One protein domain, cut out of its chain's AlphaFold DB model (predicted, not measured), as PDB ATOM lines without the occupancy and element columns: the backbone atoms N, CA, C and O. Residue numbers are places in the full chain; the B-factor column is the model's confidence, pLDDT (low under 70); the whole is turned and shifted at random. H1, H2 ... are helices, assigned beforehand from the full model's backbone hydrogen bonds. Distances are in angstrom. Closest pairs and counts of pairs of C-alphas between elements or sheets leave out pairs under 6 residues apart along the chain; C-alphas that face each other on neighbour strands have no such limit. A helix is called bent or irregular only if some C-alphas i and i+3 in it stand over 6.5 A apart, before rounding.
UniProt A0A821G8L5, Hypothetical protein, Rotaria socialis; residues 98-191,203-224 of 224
ATOM      1  N   PHE A  98      -6.565 -44.869 -19.111       94.69
ATOM      2  CA  PHE A  98      -7.447 -43.782 -18.679       94.69
ATOM      3  C   PHE A  98      -8.103 -43.054 -19.849       94.69
ATOM      4  O   PHE A  98      -9.293 -42.761 -19.768       94.69
ATOM      5  N   ILE A  99      -7.390 -42.825 -20.955       95.12
ATOM      6  CA  ILE A  99      -7.978 -42.270 -22.184       95.12
ATOM      7  C   ILE A  99      -9.097 -43.185 -22.683       95.12
ATOM      8  O   ILE A  99     -10.203 -42.716 -22.949       95.12
ATOM      9  N   LEU A 100      -8.846 -44.495 -22.742       94.12
ATOM     10  CA  LEU A 100      -9.834 -45.482 -23.173       94.12
ATOM     11  C   LEU A 100     -11.087 -45.489 -22.269       94.12
ATOM     12  O   LEU A 100     -12.213 -45.551 -22.763       94.12
ATOM     13  N   ASN A 101     -10.914 -45.341 -20.952       93.62
ATOM     14  CA  ASN A 101     -12.025 -45.219 -19.997       93.62
ATOM     15  C   ASN A 101     -12.714 -43.838 -20.048       93.62
ATOM     16  O   ASN A 101     -13.914 -43.732 -19.797       93.62
ATOM     17  N   GLY A 102     -12.008 -42.784 -20.454       94.06
ATOM     18  CA  GLY A 102     -12.616 -41.502 -20.811       94.06
ATOM     19  C   GLY A 102     -13.524 -41.627 -22.040       94.06
ATOM     20  O   GLY A 102     -14.647 -41.123 -22.038       94.06
ATOM     21  N   CYS A 103     -13.089 -42.371 -23.063       94.88
ATOM     22  CA  CYS A 103     -13.907 -42.667 -24.243       94.88
ATOM     23  C   CYS A 103     -15.176 -43.456 -23.893       94.88
ATOM     24  O   CYS A 103     -16.236 -43.169 -24.445       94.88
ATOM     25  N   LEU A 104     -15.096 -44.403 -22.955       95.00
ATOM     26  CA  LEU A 104     -16.259 -45.122 -22.423       95.00
ATOM     27  C   LEU A 104     -17.328 -44.165 -21.876       95.00
ATOM     28  O   LEU A 104     -18.508 -44.348 -22.169       95.00
ATOM     29  N   LEU A 105     -16.940 -43.136 -21.116       95.50
ATOM     30  CA  LEU A 105     -17.893 -42.159 -20.580       95.50
ATOM     31  C   LEU A 105     -18.640 -41.426 -21.707       95.50
ATOM     32  O   LEU A 105     -19.860 -41.253 -21.645       95.50
ATOM     33  N   GLY A 106     -17.913 -41.052 -22.765       96.44
ATOM     34  CA  GLY A 106     -18.491 -40.482 -23.983       96.44
ATOM     35  C   GLY A 106     -19.420 -41.458 -24.714       96.44
ATOM     36  O   GLY A 106     -20.509 -41.073 -25.135       96.44
ATOM     37  N   LEU A 107     -19.042 -42.735 -24.811       96.69
ATOM     38  CA  LEU A 107     -19.876 -43.785 -25.404       96.69
ATOM     39  C   LEU A 107     -21.169 -44.010 -24.618       96.69
ATOM     40  O   LEU A 107     -22.226 -44.132 -25.228       96.69
ATOM     41  N   LEU A 108     -21.119 -44.010 -23.284       96.50
ATOM     42  CA  LEU A 108     -22.308 -44.126 -22.435       96.50
ATOM     43  C   LEU A 108     -23.258 -42.940 -22.619       96.50
ATOM     44  O   LEU A 108     -24.469 -43.134 -22.715       96.50
ATOM     45  N   PHE A 109     -22.721 -41.724 -22.741       97.69
ATOM     46  CA  PHE A 109     -23.522 -40.544 -23.053       97.69
ATOM     47  C   PHE A 109     -24.208 -40.675 -24.423       97.69
ATOM     48  O   PHE A 109     -25.423 -40.488 -24.541       97.69
ATOM     49  N   LEU A 110     -23.453 -41.044 -25.462       97.00
ATOM     50  CA  LEU A 110     -23.992 -41.267 -26.809       97.00
ATOM     51  C   LEU A 110     -25.037 -42.388 -26.825       97.00
ATOM     52  O   LEU A 110     -26.072 -42.268 -27.478       97.00
ATOM     53  N   PHE A 111     -24.812 -43.456 -26.067       96.38
ATOM     54  CA  PHE A 111     -25.754 -44.561 -25.979       96.38
ATOM     55  C   PHE A 111     -27.049 -44.166 -25.266       96.38
ATOM     56  O   PHE A 111     -28.137 -44.393 -25.801       96.38
ATOM     57  N   GLY A 112     -26.947 -43.496 -24.116       96.38
ATOM     58  CA  GLY A 112     -28.102 -43.000 -23.368       96.38
ATOM     59  C   GLY A 112     -28.916 -41.967 -24.153       96.38
ATOM     60  O   GLY A 112     -30.150 -42.026 -24.168       96.38
ATOM     61  N   THR A 113     -28.252 -41.052 -24.869       96.50
ATOM     62  CA  THR A 113     -28.940 -40.088 -25.749       96.50
ATOM     63  C   THR A 113     -29.626 -40.772 -26.930       96.50
ATOM     64  O   THR A 113     -30.770 -40.447 -27.249       96.50
ATOM     65  N   TYR A 114     -28.979 -41.762 -27.551       95.44
ATOM     66  CA  TYR A 114     -29.552 -42.498 -28.677       95.44
ATOM     67  C   TYR A 114     -30.796 -43.308 -28.292       95.44
ATOM     68  O   TYR A 114     -31.760 -43.347 -29.066       95.44
ATOM     69  N   LEU A 115     -30.792 -43.937 -27.112       93.75
ATOM     70  CA  LEU A 115     -31.908 -44.755 -26.634       93.75
ATOM     71  C   LEU A 115     -33.103 -43.898 -26.198       93.75
ATOM     72  O   LEU A 115     -34.235 -44.193 -26.569       93.75
ATOM     73  N   SER A 116     -32.849 -42.817 -25.460       94.81
ATOM     74  CA  SER A 116     -33.896 -41.915 -24.954       94.81
ATOM     75  C   SER A 116     -34.400 -40.898 -25.984       94.81
ATOM     76  O   SER A 116     -35.379 -40.203 -25.717       94.81
ATOM     77  N   LYS A 117     -33.716 -40.765 -27.132       93.25
ATOM     78  CA  LYS A 117     -33.925 -39.697 -28.130       93.25
ATOM     79  C   LYS A 117     -33.852 -38.286 -27.526       93.25
ATOM     80  O   LYS A 117     -34.404 -37.341 -28.084       93.25
ATOM     81  N   SER A 118     -33.162 -38.133 -26.395       95.56
ATOM     82  CA  SER A 118     -33.038 -36.879 -25.658       95.56
ATOM     83  C   SER A 118     -31.654 -36.749 -25.031       95.56
ATOM     84  O   SER A 118     -31.070 -37.720 -24.554       95.56
ATOM     85  N   ILE A 119     -31.139 -35.522 -24.971       96.56
ATOM     86  CA  ILE A 119     -29.862 -35.222 -24.310       96.56
ATOM     87  C   ILE A 119     -29.925 -35.583 -22.817       96.56
ATOM     88  O   ILE A 119     -28.946 -36.075 -22.255       96.56
ATOM     89  N   LEU A 120     -31.097 -35.423 -22.189       95.94
ATOM     90  CA  LEU A 120     -31.300 -35.730 -20.772       95.94
ATOM     91  C   LEU A 120     -31.009 -37.198 -20.439       95.94
ATOM     92  O   LEU A 120     -30.419 -37.467 -19.398       95.94
ATOM     93  N   GLY A 121     -31.350 -38.145 -21.320       95.62
ATOM     94  CA  GLY A 121     -31.064 -39.558 -21.062       95.62
ATOM     95  C   GLY A 121     -29.568 -39.872 -21.080       95.62
ATOM     96  O   GLY A 121     -29.105 -40.683 -20.279       95.62
ATOM     97  N   GLY A 122     -28.792 -39.180 -21.922       96.31
ATOM     98  CA  GLY A 122     -27.330 -39.251 -21.887       96.31
ATOM     99  C   GLY A 122     -26.765 -38.721 -20.574       96.31
ATOM    100  O   GLY A 122     -25.992 -39.416 -19.925       96.31
ATOM    101  N   ILE A 123     -27.217 -37.536 -20.141       97.50
ATOM    102  CA  ILE A 123     -26.788 -36.923 -18.872       97.50
ATOM    103  C   ILE A 123     -27.088 -37.852 -17.691       97.50
ATOM    104  O   ILE A 123     -26.199 -38.119 -16.888       97.50
ATOM    105  N   ILE A 124     -28.313 -38.382 -17.598       96.50
ATOM    106  CA  ILE A 124     -28.715 -39.289 -16.511       96.50
ATOM    107  C   ILE A 124     -27.849 -40.554 -16.510       96.50
ATOM    108  O   ILE A 124     -27.391 -40.971 -15.451       96.50
ATOM    109  N   THR A 125     -27.576 -41.132 -17.683       96.25
ATOM    110  CA  THR A 125     -26.730 -42.331 -17.813       96.25
ATOM    111  C   THR A 125     -25.305 -42.059 -17.330       96.25
ATOM    112  O   THR A 125     -24.759 -42.821 -16.533       96.25
ATOM    113  N   THR A 126     -24.708 -40.949 -17.766       96.38
ATOM    114  CA  THR A 126     -23.363 -40.537 -17.353       96.38
ATOM    115  C   THR A 126     -23.295 -40.258 -15.852       96.38
ATOM    116  O   THR A 126     -22.370 -40.721 -15.192       96.38
ATOM    117  N   LEU A 127     -24.281 -39.555 -15.287       96.06
ATOM    118  CA  LEU A 127     -24.342 -39.298 -13.847       96.06
ATOM    119  C   LEU A 127     -24.483 -40.597 -13.056       96.06
ATOM    120  O   LEU A 127     -23.745 -40.799 -12.099       96.06
ATOM    121  N   ALA A 128     -25.369 -41.501 -13.474       95.25
ATOM    122  CA  ALA A 128     -25.541 -42.796 -12.825       95.25
ATOM    123  C   ALA A 128     -24.246 -43.622 -12.837       95.25
ATOM    124  O   ALA A 128     -23.917 -44.253 -11.833       95.25
ATOM    125  N   TYR A 129     -23.487 -43.579 -13.935       94.62
ATOM    126  CA  TYR A 129     -22.173 -44.211 -14.015       94.62
ATOM    127  C   TYR A 129     -21.162 -43.571 -13.053       94.62
ATOM    128  O   TYR A 129     -20.473 -44.286 -12.334       94.62
ATOM    129  N   LEU A 130     -21.095 -42.236 -12.994       93.88
ATOM    130  CA  LEU A 130     -20.171 -41.524 -12.105       93.88
ATOM    131  C   LEU A 130     -20.507 -41.730 -10.621       93.88
ATOM    132  O   LEU A 130     -19.602 -41.948  -9.820       93.88
ATOM    133  N   PHE A 131     -21.790 -41.713 -10.251       94.38
ATOM    134  CA  PHE A 131     -22.222 -41.990  -8.877       94.38
ATOM    135  C   PHE A 131     -21.898 -43.420  -8.442       94.38
ATOM    136  O   PHE A 131     -21.575 -43.639  -7.279       94.38
ATOM    137  N   ASN A 132     -21.939 -44.375  -9.372       93.44
ATOM    138  CA  ASN A 132     -21.592 -45.768  -9.113       93.44
ATOM    139  C   ASN A 132     -20.160 -46.113  -9.544       93.44
ATOM    140  O   ASN A 132     -19.851 -47.289  -9.699       93.44
ATOM    141  N   HIS A 133     -19.275 -45.129  -9.749       90.44
ATOM    142  CA  HIS A 133     -17.974 -45.361 -10.385       90.44
ATOM    143  C   HIS A 133     -17.125 -46.413  -9.655       90.44
ATOM    144  O   HIS A 133     -16.445 -47.187 -10.318       90.44
ATOM    145  N   SER A 134     -17.182 -46.479  -8.317       87.50
ATOM    146  CA  SER A 134     -16.431 -47.468  -7.524       87.50
ATOM    147  C   SER A 134     -16.828 -48.916  -7.816       87.50
ATOM    148  O   SER A 134     -15.967 -49.792  -7.797       87.50
ATOM    149  N   GLU A 135     -18.109 -49.150  -8.109       87.62
ATOM    150  CA  GLU A 135     -18.655 -50.473  -8.428       87.62
ATOM    151  C   GLU A 135     -18.665 -50.733  -9.939       87.62
ATOM    152  O   GLU A 135     -18.527 -51.868 -10.385       87.62
ATOM    153  N   ALA A 136     -18.815 -49.678 -10.744       86.38
ATOM    154  CA  ALA A 136     -18.887 -49.766 -12.196       86.38
ATOM    155  C   ALA A 136     -17.512 -49.986 -12.840       86.38
ATOM    156  O   ALA A 136     -17.427 -50.583 -13.913       86.38
ATOM    157  N   THR A 137     -16.433 -49.500 -12.218       89.12
ATOM    158  CA  THR A 137     -15.074 -49.722 -12.708       89.12
ATOM    159  C   THR A 137     -14.030 -49.670 -11.596       89.12
ATOM    160  O   THR A 137     -14.025 -48.802 -10.726       89.12
ATOM    161  N   ARG A 138     -13.049 -50.572 -11.672       89.88
ATOM    162  CA  ARG A 138     -11.881 -50.582 -10.780       89.88
ATOM    163  C   ARG A 138     -10.657 -49.901 -11.395       89.88
ATOM    164  O   ARG A 138      -9.562 -49.993 -10.841       89.88
ATOM    165  N   VAL A 139     -10.827 -49.188 -12.516       90.38
ATOM    166  CA  VAL A 139      -9.723 -48.603 -13.299       90.38
ATOM    167  C   VAL A 139      -8.834 -47.655 -12.487       90.38
ATOM    168  O   VAL A 139      -7.630 -47.627 -12.708       90.38
ATOM    169  N   MET A 140      -9.385 -46.923 -11.511       87.50
ATOM    170  CA  MET A 140      -8.608 -46.019 -10.648       87.50
ATOM    171  C   MET A 140      -7.604 -46.768  -9.759       87.50
ATOM    172  O   MET A 140      -6.504 -46.277  -9.525       87.50
ATOM    173  N   TRP A 141      -7.985 -47.943  -9.256       86.69
ATOM    174  CA  TRP A 141      -7.183 -48.710  -8.300       86.69
ATOM    175  C   TRP A 141      -6.253 -49.694  -8.997       86.69
ATOM    176  O   TRP A 141      -5.118 -49.905  -8.575       86.69
ATOM    177  N   THR A 142      -6.736 -50.306 -10.075       89.31
ATOM    178  CA  THR A 142      -5.999 -51.322 -10.819       89.31
ATOM    179  C   THR A 142      -6.190 -51.124 -12.325       89.31
ATOM    180  O   THR A 142      -6.933 -51.884 -12.944       89.31
ATOM    181  N   PRO A 143      -5.498 -50.146 -12.942       89.31
ATOM    182  CA  PRO A 143      -5.608 -49.869 -14.375       89.31
ATOM    183  C   PRO A 143      -5.319 -51.054 -15.320       89.31
ATOM    184  O   PRO A 143      -6.028 -51.193 -16.311       89.31
ATOM    185  N   PRO A 144      -4.322 -51.938 -15.083       88.94
ATOM    186  CA  PRO A 144      -3.947 -52.972 -16.057       88.94
ATOM    187  C   PRO A 144      -4.910 -54.173 -16.087       88.94
ATOM    188  O   PRO A 144      -4.539 -55.249 -16.552       88.94
ATOM    189  N   LEU A 145      -6.120 -54.040 -15.545       89.44
ATOM    190  CA  LEU A 145      -7.098 -55.119 -15.525       89.44
ATOM    191  C   LEU A 145      -7.769 -55.282 -16.895       89.44
ATOM    192  O   LEU A 145      -8.116 -54.308 -17.559       89.44
ATOM    193  N   ARG A 146      -8.021 -56.531 -17.297       89.31
ATOM    194  CA  ARG A 146      -8.651 -56.861 -18.590       89.31
ATOM    195  C   ARG A 146     -10.039 -56.249 -18.756       89.31
ATOM    196  O   ARG A 146     -10.394 -55.819 -19.851       89.31
ATOM    197  N   GLU A 147     -10.792 -56.147 -17.664       88.69
ATOM    198  CA  GLU A 147     -12.080 -55.444 -17.630       88.69
ATOM    199  C   GLU A 147     -11.945 -53.970 -18.027       88.69
ATOM    200  O   GLU A 147     -12.773 -53.469 -18.783       88.69
ATOM    201  N   SER A 148     -10.868 -53.293 -17.617       90.81
ATOM    202  CA  SER A 148     -10.637 -51.881 -17.934       90.81
ATOM    203  C   SER A 148     -10.343 -51.650 -19.418       90.81
ATOM    204  O   SER A 148     -10.630 -50.567 -19.925       90.81
ATOM    205  N   PHE A 149      -9.812 -52.659 -20.116       91.25
ATOM    206  CA  PHE A 149      -9.619 -52.631 -21.568       91.25
ATOM    207  C   PHE A 149     -10.889 -53.006 -22.335       91.25
ATOM    208  O   PHE A 149     -11.236 -52.331 -23.298       91.25
ATOM    209  N   SER A 150     -11.583 -54.071 -21.925       90.69
ATOM    210  CA  SER A 150     -12.717 -54.636 -22.674       90.69
ATOM    211  C   SER A 150     -13.992 -53.788 -22.580       90.69
ATOM    212  O   SER A 150     -14.750 -53.677 -23.547       90.69
ATOM    213  N   PHE A 151     -14.228 -53.134 -21.441       90.69
ATOM    214  CA  PHE A 151     -15.501 -52.480 -21.141       90.69
ATOM    215  C   PHE A 151     -15.972 -51.425 -22.173       90.69
ATOM    216  O   PHE A 151     -17.117 -51.531 -22.625       90.69
ATOM    217  N   PRO A 152     -15.141 -50.467 -22.640       92.00
ATOM    218  CA  PRO A 152     -15.540 -49.541 -23.707       92.00
ATOM    219  C   PRO A 152     -15.984 -50.238 -24.996       92.00
ATOM    220  O   PRO A 152     -16.965 -49.824 -25.617       92.00
ATOM    221  N   PHE A 153     -15.298 -51.310 -25.395       92.00
ATOM    222  CA  PHE A 153     -15.651 -52.060 -26.600       92.00
ATOM    223  C   PHE A 153     -16.947 -52.849 -26.416       92.00
ATOM    224  O   PHE A 153     -17.740 -52.948 -27.351       92.00
ATOM    225  N   HIS A 154     -17.208 -53.349 -25.208       92.31
ATOM    226  CA  HIS A 154     -18.469 -54.011 -24.888       92.31
ATOM    227  C   HIS A 154     -19.657 -53.040 -24.956       92.31
ATOM    228  O   HIS A 154     -20.679 -53.341 -25.573       92.31
ATOM    229  N   VAL A 155     -19.515 -51.829 -24.408       93.56
ATOM    230  CA  VAL A 155     -20.543 -50.778 -24.517       93.56
ATOM    231  C   VAL A 155     -20.742 -50.346 -25.971       93.56
ATOM    232  O   VAL A 155     -21.880 -50.186 -26.413       93.56
ATOM    233  N   LEU A 156     -19.663 -50.214 -26.747       93.81
ATOM    234  CA  LEU A 156     -19.756 -49.937 -28.181       93.81
ATOM    235  C   LEU A 156     -20.505 -51.050 -28.927       93.81
ATOM    236  O   LEU A 156     -21.343 -50.761 -29.780       93.81
ATOM    237  N   GLN A 157     -20.253 -52.316 -28.594       93.06
ATOM    238  CA  GLN A 157     -20.976 -53.447 -29.173       93.06
ATOM    239  C   GLN A 157     -22.472 -53.379 -28.837       93.06
ATOM    240  O   GLN A 157     -23.300 -53.508 -29.739       93.06
ATOM    241  N   LEU A 158     -22.831 -53.116 -27.576       93.06
ATOM    242  CA  LEU A 158     -24.227 -52.925 -27.162       93.06
ATOM    243  C   LEU A 158     -24.892 -51.767 -27.916       93.06
ATOM    244  O   LEU A 158     -26.035 -51.894 -28.366       93.06
ATOM    245  N   PHE A 159     -24.166 -50.667 -28.117       94.12
ATOM    246  CA  PHE A 159     -24.628 -49.526 -28.904       94.12
ATOM    247  C   PHE A 159     -24.927 -49.919 -30.356       94.12
ATOM    248  O   PHE A 159     -26.025 -49.664 -30.849       94.12
ATOM    249  N   VAL A 160     -23.986 -50.590 -31.030       92.56
ATOM    250  CA  VAL A 160     -24.135 -51.030 -32.428       92.56
ATOM    251  C   VAL A 160     -25.289 -52.021 -32.582       92.56
ATOM    252  O   VAL A 160     -26.104 -51.876 -33.494       92.56
ATOM    253  N   VAL A 161     -25.409 -53.001 -31.683       92.94
ATOM    254  CA  VAL A 161     -26.521 -53.966 -31.702       92.94
ATOM    255  C   VAL A 161     -27.858 -53.243 -31.538       92.94
ATOM    256  O   VAL A 161     -28.779 -53.465 -32.324       92.94
ATOM    257  N   THR A 162     -27.954 -52.324 -30.576       91.88
ATOM    258  CA  THR A 162     -29.174 -51.533 -30.355       91.88
ATOM    259  C   THR A 162     -29.523 -50.684 -31.576       91.88
ATOM    260  O   THR A 162     -30.688 -50.618 -31.972       91.88
ATOM    261  N   TYR A 163     -28.518 -50.077 -32.212       90.31
ATOM    262  CA  TYR A 163     -28.691 -49.301 -33.436       90.31
ATOM    263  C   TYR A 163     -29.304 -50.142 -34.566       90.31
ATOM    264  O   TYR A 163     -30.272 -49.724 -35.204       90.31
ATOM    265  N   ILE A 164     -28.788 -51.357 -34.780       88.94
ATOM    266  CA  ILE A 164     -29.288 -52.274 -35.814       88.94
ATOM    267  C   ILE A 164     -30.736 -52.687 -35.525       88.94
ATOM    268  O   ILE A 164     -31.579 -52.641 -36.426       88.94
ATOM    269  N   LEU A 165     -31.045 -53.056 -34.279       87.94
ATOM    270  CA  LEU A 165     -32.388 -53.497 -33.891       87.94
ATOM    271  C   LEU A 165     -33.437 -52.395 -34.104       87.94
ATOM    272  O   LEU A 165     -34.497 -52.657 -34.677       87.94
ATOM    273  N   GLN A 166     -33.133 -51.149 -33.725       87.31
ATOM    274  CA  GLN A 166     -34.043 -50.018 -33.946       87.31
ATOM    275  C   GLN A 166     -34.250 -49.720 -35.437       87.31
ATOM    276  O   GLN A 166     -35.364 -49.391 -35.866       87.31
ATOM    277  N   GLN A 167     -33.202 -49.864 -36.250       83.69
ATOM    278  CA  GLN A 167     -33.311 -49.667 -37.692       83.69
ATOM    279  C   GLN A 167     -34.217 -50.724 -38.335       83.69
ATOM    280  O   GLN A 167     -35.067 -50.383 -39.157       83.69
ATOM    281  N   GLN A 168     -34.089 -51.989 -37.931       81.25
ATOM    282  CA  GLN A 168     -34.938 -53.070 -38.430       81.25
ATOM    283  C   GLN A 168     -36.411 -52.872 -38.059       81.25
ATOM    284  O   GLN A 168     -37.269 -52.991 -38.933       81.25
ATOM    285  N   GLN A 169     -36.711 -52.502 -36.810       78.06
ATOM    286  CA  GLN A 169     -38.083 -52.222 -36.364       78.06
ATOM    287  C   GLN A 169     -38.729 -51.056 -37.128       78.06
ATOM    288  O   GLN A 169     -39.908 -51.102 -37.483       78.06
ATOM    289  N   THR A 170     -37.957 -50.011 -37.427       74.94
ATOM    290  CA  THR A 170     -38.458 -48.864 -38.199       74.94
ATOM    291  C   THR A 170     -38.789 -49.265 -39.639       74.94
ATOM    292  O   THR A 170     -39.818 -48.863 -40.187       74.94
ATOM    293  N   LEU A 171     -37.936 -50.091 -40.256       74.19
ATOM    294  CA  LEU A 171     -38.134 -50.580 -41.621       74.19
ATOM    295  C   LEU A 171     -39.364 -51.491 -41.736       74.19
ATOM    296  O   LEU A 171     -40.156 -51.318 -42.662       74.19
ATOM    297  N   THR A 172     -39.565 -52.419 -40.796       74.69
ATOM    298  CA  THR A 172     -40.748 -53.298 -40.793       74.69
ATOM    299  C   THR A 172     -42.037 -52.507 -40.598       74.69
ATOM    300  O   THR A 172     -42.991 -52.725 -41.343       74.69
ATOM    301  N   SER A 173     -42.043 -51.532 -39.683       73.94
ATOM    302  CA  SER A 173     -43.184 -50.631 -39.473       73.94
ATOM    303  C   SER A 173     -43.520 -49.826 -40.735       73.94
ATOM    304  O   SER A 173     -44.670 -49.792 -41.173       73.94
ATOM    305  N   THR A 174     -42.511 -49.257 -41.404       76.12
ATOM    306  CA  THR A 174     -42.717 -48.470 -42.633       76.12
ATOM    307  C   THR A 174     -43.262 -49.326 -43.780       76.12
ATOM    308  O   THR A 174     -44.152 -48.889 -44.509       76.12
ATOM    309  N   ASN A 175     -42.758 -50.553 -43.943       77.44
ATOM    310  CA  ASN A 175     -43.235 -51.479 -44.971       77.44
ATOM    311  C   ASN A 175     -44.672 -51.944 -44.695       77.44
ATOM    312  O   ASN A 175     -45.477 -51.997 -45.623       77.44
ATOM    313  N   ALA A 176     -45.017 -52.204 -43.429       74.31
ATOM    314  CA  ALA A 176     -46.383 -52.522 -43.028       74.31
ATOM    315  C   ALA A 176     -47.341 -51.361 -43.342       74.31
ATOM    316  O   ALA A 176     -48.358 -51.567 -44.005       74.31
ATOM    317  N   ILE A 177     -46.980 -50.126 -42.974       79.19
ATOM    318  CA  ILE A 177     -47.782 -48.931 -43.281       79.19
ATOM    319  C   ILE A 177     -47.953 -48.758 -44.795       79.19
ATOM    320  O   ILE A 177     -49.073 -48.550 -45.253       79.19
ATOM    321  N   LYS A 178     -46.882 -48.894 -45.588       81.50
ATOM    322  CA  LYS A 178     -46.967 -48.827 -47.057       81.50
ATOM    323  C   LYS A 178     -47.903 -49.888 -47.629       81.50
ATOM    324  O   LYS A 178     -48.731 -49.547 -48.461       81.50
ATOM    325  N   SER A 179     -47.824 -51.130 -47.150       76.94
ATOM    326  CA  SER A 179     -48.705 -52.211 -47.618       76.94
ATOM    327  C   SER A 179     -50.181 -51.954 -47.297       76.94
ATOM    328  O   SER A 179     -51.051 -52.209 -48.127       76.94
ATOM    329  N   ILE A 180     -50.472 -51.376 -46.125       81.56
ATOM    330  CA  ILE A 180     -51.833 -50.999 -45.726       81.56
ATOM    331  C   ILE A 180     -52.319 -49.813 -46.564       81.56
ATOM    332  O   ILE A 180     -53.449 -49.824 -47.040       81.56
ATOM    333  N   LEU A 181     -51.471 -48.808 -46.795       81.94
ATOM    334  CA  LEU A 181     -51.801 -47.663 -47.647       81.94
ATOM    335  C   LEU A 181     -52.018 -48.073 -49.106       81.94
ATOM    336  O   LEU A 181     -52.933 -47.557 -49.737       81.94
ATOM    337  N   GLU A 182     -51.235 -49.011 -49.642       82.25
ATOM    338  CA  GLU A 182     -51.460 -49.589 -50.971       82.25
ATOM    339  C   GLU A 182     -52.772 -50.375 -51.030       82.25
ATOM    340  O   GLU A 182     -53.507 -50.245 -52.007       82.25
ATOM    341  N   TYR A 183     -53.112 -51.131 -49.982       75.62
ATOM    342  CA  TYR A 183     -54.402 -51.815 -49.880       75.62
ATOM    343  C   TYR A 183     -55.578 -50.826 -49.856       75.62
ATOM    344  O   TYR A 183     -56.523 -50.986 -50.626       75.62
ATOM    345  N   ILE A 184     -55.502 -49.778 -49.028       81.00
ATOM    346  CA  ILE A 184     -56.525 -48.724 -48.949       81.00
ATOM    347  C   ILE A 184     -56.630 -47.996 -50.290       81.00
ATOM    348  O   ILE A 184     -57.724 -47.876 -50.824       81.00
ATOM    349  N   LYS A 185     -55.504 -47.597 -50.893       79.06
ATOM    350  CA  LYS A 185     -55.471 -46.917 -52.196       79.06
ATOM    351  C   LYS A 185     -56.043 -47.794 -53.309       79.06
ATOM    352  O   LYS A 185     -56.779 -47.293 -54.147       79.06
ATOM    353  N   LYS A 186     -55.775 -49.103 -53.301       73.94
ATOM    354  CA  LYS A 186     -56.384 -50.063 -54.235       73.94
ATOM    355  C   LYS A 186     -57.904 -50.157 -54.062       73.94
ATOM    356  O   LYS A 186     -58.601 -50.374 -55.044       73.94
ATOM    357  N   HIS A 187     -58.407 -49.998 -52.841       66.56
ATOM    358  CA  HIS A 187     -59.843 -50.000 -52.556       66.56
ATOM    359  C   HIS A 187     -60.528 -48.646 -52.818       66.56
ATOM    360  O   HIS A 187     -61.729 -48.631 -53.072       66.56
ATOM    361  N   ASP A 188     -59.775 -47.542 -52.794       58.84
ATOM    362  CA  ASP A 188     -60.249 -46.169 -53.046       58.84
ATOM    363  C   ASP A 188     -60.124 -45.759 -54.535       58.84
ATOM    364  O   ASP A 188     -60.770 -44.821 -55.002       58.84
ATOM    365  N   GLN A 189     -59.328 -46.487 -55.333       52.09
ATOM    366  CA  GLN A 189     -59.198 -46.279 -56.779       52.09
ATOM    367  C   GLN A 189     -60.366 -46.884 -57.580       52.09
ATOM    368  O   GLN A 189     -60.225 -47.847 -58.327       52.09
ATOM    369  N   LEU A 190     -61.505 -46.194 -57.508       51.94
ATOM    370  CA  LEU A 190     -62.362 -45.922 -58.670       51.94
ATOM    371  C   LEU A 190     -61.806 -44.761 -59.532       51.94
ATOM    372  O   LEU A 190     -62.458 -44.340 -60.481       51.94
ATOM    373  N   ILE A 191     -60.610 -44.225 -59.235       44.53
ATOM    374  CA  ILE A 191     -59.989 -43.111 -59.975       44.53
ATOM    375  C   ILE A 191     -58.485 -43.397 -60.190       44.53
ATOM    376  O   ILE A 191     -57.760 -43.576 -59.209       44.53
ATOM    377  N   GLY A 203     -29.839 -55.825 -50.430       38.69
ATOM    378  CA  GLY A 203     -28.909 -56.941 -50.189       38.69
ATOM    379  C   GLY A 203     -27.503 -56.570 -49.696       38.69
ATOM    380  O   GLY A 203     -26.835 -57.406 -49.091       38.69
ATOM    381  N   SER A 204     -27.034 -55.336 -49.923       43.44
ATOM    382  CA  SER A 204     -25.615 -54.997 -49.694       43.44
ATOM    383  C   SER A 204     -25.302 -54.500 -48.276       43.44
ATOM    384  O   SER A 204     -24.200 -54.724 -47.784       43.44
ATOM    385  N   LYS A 205     -26.256 -53.850 -47.593       47.66
ATOM    386  CA  LYS A 205     -26.022 -53.275 -46.252       47.66
ATOM    387  C   LYS A 205     -26.031 -54.333 -45.142       47.66
ATOM    388  O   LYS A 205     -25.257 -54.230 -44.203       47.66
ATOM    389  N   ILE A 206     -26.836 -55.388 -45.289       53.84
ATOM    390  CA  ILE A 206     -26.925 -56.482 -44.306       53.84
ATOM    391  C   ILE A 206     -25.646 -57.335 -44.314       53.84
ATOM    392  O   ILE A 206     -25.149 -57.684 -43.247       53.84
ATOM    393  N   LYS A 207     -25.055 -57.589 -45.493       45.53
ATOM    394  CA  LYS A 207     -23.813 -58.373 -45.623       45.53
ATOM    395  C   LYS A 207     -22.579 -57.664 -45.052       45.53
ATOM    396  O   LYS A 207     -21.734 -58.319 -44.450       45.53
ATOM    397  N   LEU A 208     -22.485 -56.338 -45.196       49.09
ATOM    398  CA  LEU A 208     -21.378 -55.550 -44.635       49.09
ATOM    399  C   LEU A 208     -21.455 -55.473 -43.098       49.09
ATOM    400  O   LEU A 208     -20.435 -55.526 -42.420       49.09
ATOM    401  N   VAL A 209     -22.668 -55.412 -42.546       54.88
ATOM    402  CA  VAL A 209     -22.905 -55.339 -41.096       54.88
ATOM    403  C   VAL A 209     -22.718 -56.698 -40.422       54.88
ATOM    404  O   VAL A 209     -22.117 -56.753 -39.354       54.88
ATOM    405  N   SER A 210     -23.125 -57.804 -41.055       51.16
ATOM    406  CA  SER A 210     -22.762 -59.141 -40.570       51.16
ATOM    407  C   SER A 210     -21.249 -59.361 -40.600       51.16
ATOM    408  O   SER A 210     -20.722 -59.967 -39.682       51.16
ATOM    409  N   LEU A 211     -20.536 -58.819 -41.594       53.00
ATOM    410  CA  LEU A 211     -19.069 -58.861 -41.654       53.00
ATOM    411  C   LEU A 211     -18.408 -58.039 -40.543       53.00
ATOM    412  O   LEU A 211     -17.420 -58.493 -39.982       53.00
ATOM    413  N   LEU A 212     -18.956 -56.874 -40.185       53.38
ATOM    414  CA  LEU A 212     -18.442 -56.063 -39.076       53.38
ATOM    415  C   LEU A 212     -18.746 -56.694 -37.717       53.38
ATOM    416  O   LEU A 212     -17.848 -56.775 -36.895       53.38
ATOM    417  N   VAL A 213     -19.957 -57.210 -37.497       55.50
ATOM    418  CA  VAL A 213     -20.319 -57.910 -36.253       55.50
ATOM    419  C   VAL A 213     -19.532 -59.213 -36.113       55.50
ATOM    420  O   VAL A 213     -19.005 -59.479 -35.041       55.50
ATOM    421  N   VAL A 214     -19.369 -59.988 -37.189       55.59
ATOM    422  CA  VAL A 214     -18.515 -61.186 -37.189       55.59
ATOM    423  C   VAL A 214     -17.050 -60.804 -37.019       55.59
ATOM    424  O   VAL A 214     -16.371 -61.489 -36.276       55.59
ATOM    425  N   SER A 215     -16.567 -59.702 -37.603       51.88
ATOM    426  CA  SER A 215     -15.215 -59.180 -37.367       51.88
ATOM    427  C   SER A 215     -15.027 -58.788 -35.906       51.88
ATOM    428  O   SER A 215     -14.046 -59.194 -35.307       51.88
ATOM    429  N   THR A 216     -15.949 -58.046 -35.292       54.31
ATOM    430  CA  THR A 216     -15.848 -57.667 -33.876       54.31
ATOM    431  C   THR A 216     -15.960 -58.890 -32.969       54.31
ATOM    432  O   THR A 216     -15.203 -58.986 -32.019       54.31
ATOM    433  N   ILE A 217     -16.808 -59.870 -33.293       52.19
ATOM    434  CA  ILE A 217     -16.875 -61.154 -32.579       52.19
ATOM    435  C   ILE A 217     -15.593 -61.976 -32.797       52.19
ATOM    436  O   ILE A 217     -15.110 -62.559 -31.841       52.19
ATOM    437  N   LEU A 218     -14.974 -61.976 -33.985       49.28
ATOM    438  CA  LEU A 218     -13.681 -62.633 -34.237       49.28
ATOM    439  C   LEU A 218     -12.522 -61.920 -33.535       49.28
ATOM    440  O   LEU A 218     -11.594 -62.576 -33.081       49.28
ATOM    441  N   TYR A 219     -12.584 -60.593 -33.425       51.66
ATOM    442  CA  TYR A 219     -11.643 -59.796 -32.644       51.66
ATOM    443  C   TYR A 219     -11.864 -59.956 -31.142       51.66
ATOM    444  O   TYR A 219     -10.919 -59.701 -30.416       51.66
ATOM    445  N   MET A 220     -13.052 -60.378 -30.688       44.12
ATOM    446  CA  MET A 220     -13.430 -60.565 -29.276       44.12
ATOM    447  C   MET A 220     -13.440 -62.032 -28.819       44.12
ATOM    448  O   MET A 220     -13.438 -62.285 -27.622       44.12
ATOM    449  N   LEU A 221     -13.426 -63.002 -29.734       43.75
ATOM    450  CA  LEU A 221     -13.283 -64.433 -29.439       43.75
ATOM    451  C   LEU A 221     -11.954 -64.780 -28.744       43.75
ATOM    452  O   LEU A 221     -11.963 -65.682 -27.917       43.75
ATOM    453  N   PRO A 222     -10.843 -64.052 -28.976       43.41
ATOM    454  CA  PRO A 222      -9.658 -64.158 -28.126       43.41
ATOM    455  C   PRO A 222      -9.836 -63.555 -26.719       43.41
ATOM    456  O   PRO A 222      -8.928 -63.669 -25.904       43.41
ATOM    457  N   TRP A 223     -10.953 -62.869 -26.435       44.34
ATOM    458  CA  TRP A 223     -11.163 -62.036 -25.241       44.34
ATOM    459  C   TRP A 223     -12.191 -62.551 -24.237       44.34
ATOM    460  O   TRP A 223     -12.575 -61.807 -23.329       44.34
ATOM    461  N   GLN A 224     -12.584 -63.815 -24.362       36.00
ATOM    462  CA  GLN A 224     -13.284 -64.584 -23.335       36.00
ATOM    463  C   GLN A 224     -12.414 -65.766 -22.925       36.00
ATOM    464  O   GLN A 224     -12.384 -66.046 -21.708       36.00
TER     465      GLN A 224
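Overview. This is residues 98 to 191 and 203 to 224 of the 224 residues of the protein "Hypothetical protein" of Rotaria socialis (UniProt A0A821G8L5). One very long helix, H4, has a helical hairpin, H1 and H2, packed by its H1 along one side of its first part, while the far part of H4, with residues 167 to 191, sticks out as a free arm. H5 runs beside the first part of H4 on the other side, loosely placed across a gap, and short H3 sits beyond the end of H2. The printed part has 116 residues, with five named helices in the order H1, H2, H3, H4, H5 and no named strand; the class is all helix. It is only just extended, close to loose, with a radius of gyration of the C-alphas of 20.5 A, and it spans 75 by 34 by 18 A, the arm of H4 making much of the length.

Arrangement. H4, residues 146 to 188, touches H1, residues 98 to 116, with its residues 148 to 159 alone. The closest C-alphas are those of Leu 104 and Pro 152, 4.7 A apart, and the two helices run the same way at a shallow tilt of 21 degrees. H1 touches H2, residues 119 to 131, most closely at the C-alphas of Gly 112 and Gly 122, 4.1 A apart. These two form a helical hairpin, running opposite ways at a steep tilt of 43 degrees. H3, residues 133 to 136, is close to H2 but not clearly touching, with the C-alphas of Tyr 129 and Ala 136 closest at 6.7 A. H5, residues 204 to 223, is close to H4 but not clearly touching: the closest C-alphas, of Ser 150 and Trp 223, are 8.0 A apart. H4 and H5 run opposite ways at a shallow tilt of 22 degrees. H2 and H4 are apart, and so are H1 and H5. In H1 and H2 every O i to N i+4 pair is within hydrogen-bond range, in H4 37 of 39 and in H5 14 of 16; H3 is too short for such a pair.

Along the chain. H4 is 63.0 A long, from C-alpha 146 at (-8.651, -56.861, -18.590) to C-alpha 188 at (-60.249, -46.169, -53.046). It is irregular, with C-alphas 149 and 152 7.0 A apart. H1 begins at C-alpha 98, (-7.447, -43.782, -18.679), and is 27.2 A long; H2 is 18.5 A long and H3 4.8 A. H5 is 29.3 A long and only just irregular, with C-alphas 219 and 222 6.6 A apart.

Size, cuts and confidence. The C-alphas farthest apart are those of Trp 141 and Leu 190, at 74.8 A. Residues 192 to 202 are not printed, and C-alphas 191 and 203 are 35.4 A apart across the cut. Of the links that are printed whole, none is long. Mean pLDDT of the printed part is 80.3; residues 187 to 191 and 203 to 224 are under 70.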